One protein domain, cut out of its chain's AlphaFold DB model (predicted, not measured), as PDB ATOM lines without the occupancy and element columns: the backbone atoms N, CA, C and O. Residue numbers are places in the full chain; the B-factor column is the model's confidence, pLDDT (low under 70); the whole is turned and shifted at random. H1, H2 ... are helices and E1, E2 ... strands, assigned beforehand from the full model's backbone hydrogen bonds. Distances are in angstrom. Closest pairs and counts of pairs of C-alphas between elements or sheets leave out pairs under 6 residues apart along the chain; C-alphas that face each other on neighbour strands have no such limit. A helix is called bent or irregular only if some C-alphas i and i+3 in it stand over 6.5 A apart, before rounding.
ATOM      1  N   HIS A  24      23.150   8.646 -38.157       95.25
ATOM      2  CA  HIS A  24      23.653   9.631 -37.182       95.25
ATOM      3  C   HIS A  24      23.147   9.388 -35.756       95.25
ATOM      4  O   HIS A  24      23.700   9.925 -34.799       95.25
ATOM      5  N   TYR A  25      22.080   8.600 -35.616       96.88
ATOM      6  CA  TYR A  25      21.403   8.332 -34.353       96.88
ATOM      7  C   TYR A  25      21.287   6.827 -34.133       96.88
ATOM      8  O   TYR A  25      21.321   6.049 -35.085       96.88
ATOM      9  N   GLY A  26      21.136   6.432 -32.876       96.62
ATOM     10  CA  GLY A  26      20.891   5.059 -32.459       96.62
ATOM     11  C   GLY A  26      20.331   5.045 -31.041       96.62
ATOM     12  O   GLY A  26      20.402   6.049 -30.331       96.62
ATOM     13  N   VAL A  27      19.760   3.915 -30.634       98.38
ATOM     14  CA  VAL A  27      19.277   3.719 -29.262       98.38
ATOM     15  C   VAL A  27      20.391   3.062 -28.460       98.38
ATOM     16  O   VAL A  27      20.823   1.959 -28.801       98.38
ATOM     17  N   THR A  28      20.869   3.735 -27.411       98.50
ATOM     18  CA  THR A  28      21.901   3.150 -26.548       98.50
ATOM     19  C   THR A  28      21.359   1.902 -25.856       98.50
ATOM     20  O   THR A  28      20.162   1.823 -25.568       98.50
ATOM     21  N   GLU A  29      22.217   0.927 -25.547       98.25
ATOM     22  CA  GLU A  29      21.766  -0.252 -24.790       98.25
ATOM     23  C   GLU A  29      21.151   0.162 -23.444       98.25
ATOM     24  O   GLU A  29      20.119  -0.365 -23.030       98.25
ATOM     25  N   LYS A  30      21.736   1.172 -22.793       98.12
ATOM     26  CA  LYS A  30      21.221   1.736 -21.545       98.12
ATOM     27  C   LYS A  30      19.792   2.263 -21.698       98.12
ATOM     28  O   LYS A  30      18.938   1.925 -20.882       98.12
ATOM     29  N   ASP A  31      19.528   3.079 -22.717       98.56
ATOM     30  CA  ASP A  31      18.200   3.663 -22.935       98.56
ATOM     31  C   ASP A  31      17.183   2.603 -23.367       98.56
ATOM     32  O   ASP A  31      16.019   2.665 -22.971       98.56
ATOM     33  N   PHE A  32      17.627   1.598 -24.127       98.69
ATOM     34  CA  PHE A  32      16.805   0.456 -24.508       98.69
ATOM     35  C   PHE A  32      16.330  -0.320 -23.277       98.69
ATOM     36  O   PHE A  32      15.128  -0.485 -23.077       98.69
ATOM     37  N   ARG A  33      17.271  -0.741 -22.421       98.25
ATOM     38  CA  ARG A  33      16.977  -1.499 -21.193       98.25
ATOM     39  C   ARG A  33      16.231  -0.668 -20.152       98.25
ATOM     40  O   ARG A  33      15.460  -1.208 -19.366       98.25
ATOM     41  N   GLY A  34      16.451   0.647 -20.144       98.50
ATOM     42  CA  GLY A  34      15.739   1.596 -19.288       98.50
ATOM     43  C   GLY A  34      14.285   1.829 -19.703       98.50
ATOM     44  O   GLY A  34      13.513   2.398 -18.932       98.50
ATOM     45  N   ASN A  35      13.891   1.394 -20.902       98.75
ATOM     46  CA  ASN A  35      12.532   1.522 -21.403       98.75
ATOM     47  C   ASN A  35      11.782   0.188 -21.290       98.75
ATOM     48  O   ASN A  35      12.006  -0.734 -22.071       98.75
ATOM     49  N   GLU A  36      10.820   0.116 -20.366       98.56
ATOM     50  CA  GLU A  36      10.051  -1.106 -20.093       98.56
ATOM     51  C   GLU A  36       9.386  -1.692 -21.348       98.56
ATOM     52  O   GLU A  36       9.369  -2.908 -21.529       98.56
ATOM     53  N   LYS A  37       8.875  -0.851 -22.256       98.56
ATOM     54  CA  LYS A  37       8.215  -1.327 -23.481       98.56
ATOM     55  C   LYS A  37       9.203  -1.971 -24.450       98.56
ATOM     56  O   LYS A  37       8.846  -2.954 -25.088       98.56
ATOM     57  N   LEU A  38      10.417  -1.434 -24.571       98.56
ATOM     58  CA  LEU A  38      11.453  -2.025 -25.421       98.56
ATOM     59  C   LEU A  38      11.985  -3.320 -24.807       98.56
ATOM     60  O   LEU A  38      11.951  -4.359 -25.465       98.56
ATOM     61  N   GLU A  39      12.385  -3.274 -23.535       98.25
ATOM     62  CA  GLU A  39      13.001  -4.409 -22.835       98.25
ATOM     63  C   GLU A  39      12.072  -5.632 -22.776       98.25
ATOM     64  O   GLU A  39      12.511  -6.776 -22.952       98.25
ATOM     65  N   THR A  40      10.769  -5.404 -22.575       98.44
ATOM     66  CA  THR A  40       9.771  -6.485 -22.508       98.44
ATOM     67  C   THR A  40       9.334  -6.999 -23.876       98.44
ATOM     68  O   THR A  40       8.936  -8.160 -23.981       98.44
ATOM     69  N   PHE A  41       9.409  -6.189 -24.937       98.75
ATOM     70  CA  PHE A  41       8.944  -6.591 -26.267       98.75
ATOM     71  C   PHE A  41      10.031  -7.291 -27.088       98.75
ATOM     72  O   PHE A  41       9.738  -8.257 -27.798       98.75
ATOM     73  N   PHE A  42      11.278  -6.831 -26.986       98.81
ATOM     74  CA  PHE A  42      12.383  -7.237 -27.853       98.81
ATOM     75  C   PHE A  42      13.518  -7.915 -27.078       98.81
ATOM     76  O   PHE A  42      13.810  -7.579 -25.933       98.81
ATOM     77  N   SER A  43      14.194  -8.850 -27.740       98.69
ATOM     78  CA  SER A  43      15.518  -9.345 -27.373       98.69
ATOM     79  C   SER A  43      16.574  -8.581 -28.172       98.69
ATOM     80  O   SER A  43      16.489  -8.514 -29.400       98.69
ATOM     81  N   ILE A  44      17.590  -8.044 -27.494       98.75
ATOM     82  CA  ILE A  44      18.803  -7.534 -28.148       98.75
ATOM     83  C   ILE A  44      19.620  -8.737 -28.632       98.75
ATOM     84  O   ILE A  44      19.937  -9.620 -27.837       98.75
ATOM     85  N   LEU A  45      19.954  -8.767 -29.925       98.44
ATOM     86  CA  LEU A  45      20.790  -9.809 -30.530       98.44
ATOM     87  C   LEU A  45      22.235  -9.354 -30.735       98.44
ATOM     88  O   LEU A  45      23.148 -10.174 -30.675       98.44
ATOM     89  N   SER A  46      22.450  -8.062 -30.984       98.62
ATOM     90  CA  SER A  46      23.787  -7.481 -31.082       98.62
ATOM     91  C   SER A  46      23.795  -6.008 -30.696       98.62
ATOM     92  O   SER A  46      22.800  -5.294 -30.863       98.62
ATOM     93  N   THR A  47      24.958  -5.557 -30.239       98.69
ATOM     94  CA  THR A  47      25.302  -4.149 -30.042       98.69
ATOM     95  C   THR A  47      26.500  -3.776 -30.914       98.69
ATOM     96  O   THR A  47      27.230  -4.637 -31.413       98.69
ATOM     97  N   ASN A  48      26.691  -2.480 -31.136       98.31
ATOM     98  CA  ASN A  48      27.903  -1.916 -31.721       98.31
ATOM     99  C   ASN A  48      28.326  -0.672 -30.935       98.31
ATOM    100  O   ASN A  48      27.527  -0.073 -30.218       98.31
ATOM    101  N   VAL A  49      29.589  -0.278 -31.093       97.50
ATOM    102  CA  VAL A  49      30.153   0.922 -30.468       97.50
ATOM    103  C   VAL A  49      30.331   1.990 -31.541       97.50
ATOM    104  O   VAL A  49      31.004   1.759 -32.544       97.50
ATOM    105  N   ALA A  50      29.695   3.144 -31.350       95.31
ATOM    106  CA  ALA A  50      29.821   4.293 -32.239       95.31
ATOM    107  C   ALA A  50      31.193   4.978 -32.091       95.31
ATOM    108  O   ALA A  50      31.901   4.778 -31.105       95.31
ATOM    109  N   GLU A  51      31.549   5.854 -33.035       93.19
ATOM    110  CA  GLU A  51      32.827   6.594 -33.015       93.19
ATOM    111  C   GLU A  51      33.028   7.431 -31.741       93.19
ATOM    112  O   GLU A  51      34.151   7.623 -31.284       93.19
ATOM    113  N   ASN A  52      31.936   7.900 -31.132       94.25
ATOM    114  CA  ASN A  52      31.954   8.646 -29.872       94.25
ATOM    115  C   ASN A  52      31.997   7.746 -28.616       94.25
ATOM    116  O   ASN A  52      31.869   8.255 -27.504       94.25
ATOM    117  N   GLY A  53      32.143   6.428 -28.778       96.81
ATOM    118  CA  GLY A  53      32.205   5.446 -27.695       96.81
ATOM    119  C   GLY A  53      30.850   4.991 -27.147       96.81
ATOM    120  O   GLY A  53      30.823   4.178 -26.226       96.81
ATOM    121  N   ALA A  54      29.727   5.483 -27.678       96.69
ATOM    122  CA  ALA A  54      28.408   5.043 -27.233       96.69
ATOM    123  C   ALA A  54      28.087   3.631 -27.750       96.69
ATOM    124  O   ALA A  54      28.128   3.384 -28.956       96.69
ATOM    125  N   GLU A  55      27.723   2.720 -26.846       98.38
ATOM    126  CA  GLU A  55      27.214   1.395 -27.202       98.38
ATOM    127  C   GLU A  55      25.714   1.459 -27.519       98.38
ATOM    128  O   GLU A  55      24.907   1.933 -26.710       98.38
ATOM    129  N   PHE A  56      25.339   0.993 -28.709       98.69
ATOM    130  CA  PHE A  56      23.974   1.045 -29.224       98.69
ATOM    131  C   PHE A  56      23.488  -0.317 -29.711       98.69
ATOM    132  O   PHE A  56      24.269  -1.155 -30.163       98.69
ATOM    133  N   VAL A  57      22.174  -0.527 -29.635       98.81
ATOM    134  CA  VAL A  57      21.518  -1.741 -30.134       98.81
ATOM    135  C   VAL A  57      21.587  -1.756 -31.656       98.81
ATOM    136  O   VAL A  57      21.048  -0.861 -32.307       98.81
ATOM    137  N   SER A  58      22.233  -2.772 -32.230       98.69
ATOM    138  CA  SER A  58      22.424  -2.877 -33.680       98.69
ATOM    139  C   SER A  58      21.560  -3.944 -34.342       98.69
ATOM    140  O   SER A  58      21.231  -3.801 -35.519       98.69
ATOM    141  N   THR A  59      21.127  -4.964 -33.592       98.81
ATOM    142  CA  THR A  59      20.146  -5.956 -34.054       98.81
ATOM    143  C   THR A  59      19.235  -6.388 -32.908       98.81
ATOM    144  O   THR A  59      19.703  -6.632 -31.794       98.81
ATOM    145  N   MET A  60      17.940  -6.530 -33.183       98.81
ATOM    146  CA  MET A  60      16.936  -7.001 -32.228       98.81
ATOM    147  C   MET A  60      15.832  -7.819 -32.904       98.81
ATOM    148  O   MET A  60      15.546  -7.655 -34.094       98.81
ATOM    149  N   GLU A  61      15.163  -8.660 -32.123       98.75
ATOM    150  CA  GLU A  61      13.970  -9.393 -32.557       98.75
ATOM    151  C   GLU A  61      12.896  -9.429 -31.471       98.75
ATOM    152  O   GLU A  61      13.193  -9.386 -30.276       98.75
ATOM    153  N   GLY A  62      11.630  -9.461 -31.877       98.56
ATOM    154  CA  GLY A  62      10.499  -9.542 -30.964       98.56
ATOM    155  C   GLY A  62      10.504 -10.874 -30.220       98.56
ATOM    156  O   GLY A  62      10.666 -11.933 -30.818       98.56
ATOM    157  N   ARG A  63      10.284 -10.834 -28.903       98.31
ATOM    158  CA  ARG A  63      10.279 -12.037 -28.051       98.31
ATOM    159  C   ARG A  63       9.113 -12.974 -28.363       98.31
ATOM    160  O   ARG A  63       9.227 -14.183 -28.202       98.31
ATOM    161  N   LYS A  64       7.971 -12.396 -28.742       98.19
ATOM    162  CA  LYS A  64       6.713 -13.116 -29.003       98.19
ATOM    163  C   LYS A  64       6.192 -12.921 -30.422       98.19
ATOM    164  O   LYS A  64       5.572 -13.823 -30.973       98.19
ATOM    165  N   TYR A  65       6.378 -11.730 -30.979       98.19
ATOM    166  CA  TYR A  65       5.828 -11.345 -32.274       98.19
ATOM    167  C   TYR A  65       6.943 -11.264 -33.321       98.19
ATOM    168  O   TYR A  65       8.061 -10.896 -32.952       98.19
ATOM    169  N   PRO A  66       6.655 -11.539 -34.608       97.56
ATOM    170  CA  PRO A  66       7.650 -11.561 -35.681       97.56
ATOM    171  C   PRO A  66       8.025 -10.139 -36.139       97.56
ATOM    172  O   PRO A  66       7.819  -9.753 -37.285       97.56
ATOM    173  N   PHE A  67       8.539  -9.335 -35.208       98.44
ATOM    174  CA  PHE A  67       9.124  -8.028 -35.484       98.44
ATOM    175  C   PHE A  67      10.640  -8.135 -35.421       98.44
ATOM    176  O   PHE A  67      11.192  -8.724 -34.495       98.44
ATOM    177  N   TYR A  68      11.308  -7.519 -36.383       98.62
ATOM    178  CA  TYR A  68      12.751  -7.602 -36.553       98.62
ATOM    179  C   TYR A  68      13.304  -6.207 -36.799       98.62
ATOM    180  O   TYR A  68      12.677  -5.408 -37.494       98.62
ATOM    181  N   GLY A  69      14.466  -5.910 -36.224       98.56
ATOM    182  CA  GLY A  69      15.130  -4.625 -36.401       98.56
ATOM    183  C   GLY A  69      16.629  -4.798 -36.573       98.56
ATOM    184  O   GLY A  69      17.271  -5.478 -35.774       98.56
ATOM    185  N   VAL A  70      17.177  -4.148 -37.594       98.69
ATOM    186  CA  VAL A  70      18.616  -3.946 -37.792       98.69
ATOM    187  C   VAL A  70      18.860  -2.445 -37.912       98.69
ATOM    188  O   VAL A  70      18.121  -1.751 -38.605       98.69
ATOM    189  N   GLN A  71      19.859  -1.930 -37.197       98.62
ATOM    190  CA  GLN A  71      20.274  -0.526 -37.310       98.62
ATOM    191  C   GLN A  71      21.176  -0.302 -38.535       98.62
ATOM    192  O   GLN A  71      21.250   0.804 -39.071       98.62
ATOM    193  N   TRP A  72      21.861  -1.359 -38.958       98.31
ATOM    194  CA  TRP A  72      22.712  -1.407 -40.137       98.31
ATOM    195  C   TRP A  72      21.911  -1.822 -41.377       98.31
ATOM    196  O   TRP A  72      20.775  -2.283 -41.288       98.31
ATOM    197  N   HIS A  73      22.532  -1.669 -42.541       98.38
ATOM    198  CA  HIS A  73      21.912  -1.854 -43.846       98.38
ATOM    199  C   HIS A  73      22.405  -3.148 -44.518       98.38
ATOM    200  O   HIS A  73      23.484  -3.147 -45.112       98.38
TER     201      HIS A  73
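AT A GLANCE: This is residues 24 to 73 of the 106 residues of the protein "GATase domain-containing protein" of Anguilla anguilla (UniProt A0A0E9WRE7). Two short helices, H1 and H2, make a corner beside a long, bent hairpin of E1 and E2, with short E3 along residues 58 to 61 of E2. The printed part has 50 residues, with two named helices, then three named strands in a meander, each the antiparallel neighbour of the one before. It is mixed helix and strand, compact (radius of gyration of the C-alphas 10.7 A), spanning 33 by 25 by 15 A.

HOW THE PARTS SIT: H1, residues 29 to 34, and H2, residues 36 to 41, only just touch, with 3 pairs of C-alphas within 8 A, only at the corner; the closest C-alphas, of Arg 33 and Glu 39, are 5.2 A apart. Every O i to N i+4 pair in both is within hydrogen-bond range. E1, residues 42 to 49, and E2, residues 55 to 62, form a hairpin, N 43 and O 61 2.8 A apart. E2 and E3, residues 68 to 70, form another, N 60 and O 69 2.9 A apart. H1 is at the sheet's level; H2 only grazes the sheet.

IN THESE COORDINATES: H1 begins at C-alpha 29, (21.766, -0.252, -24.790). E1 is 19.7 A long, E2 20.3 A. E3 ends at C-alpha 70, (18.616, -3.946, -37.792).

THE WHOLE: The printed part has no cut. No printed residue is under 70.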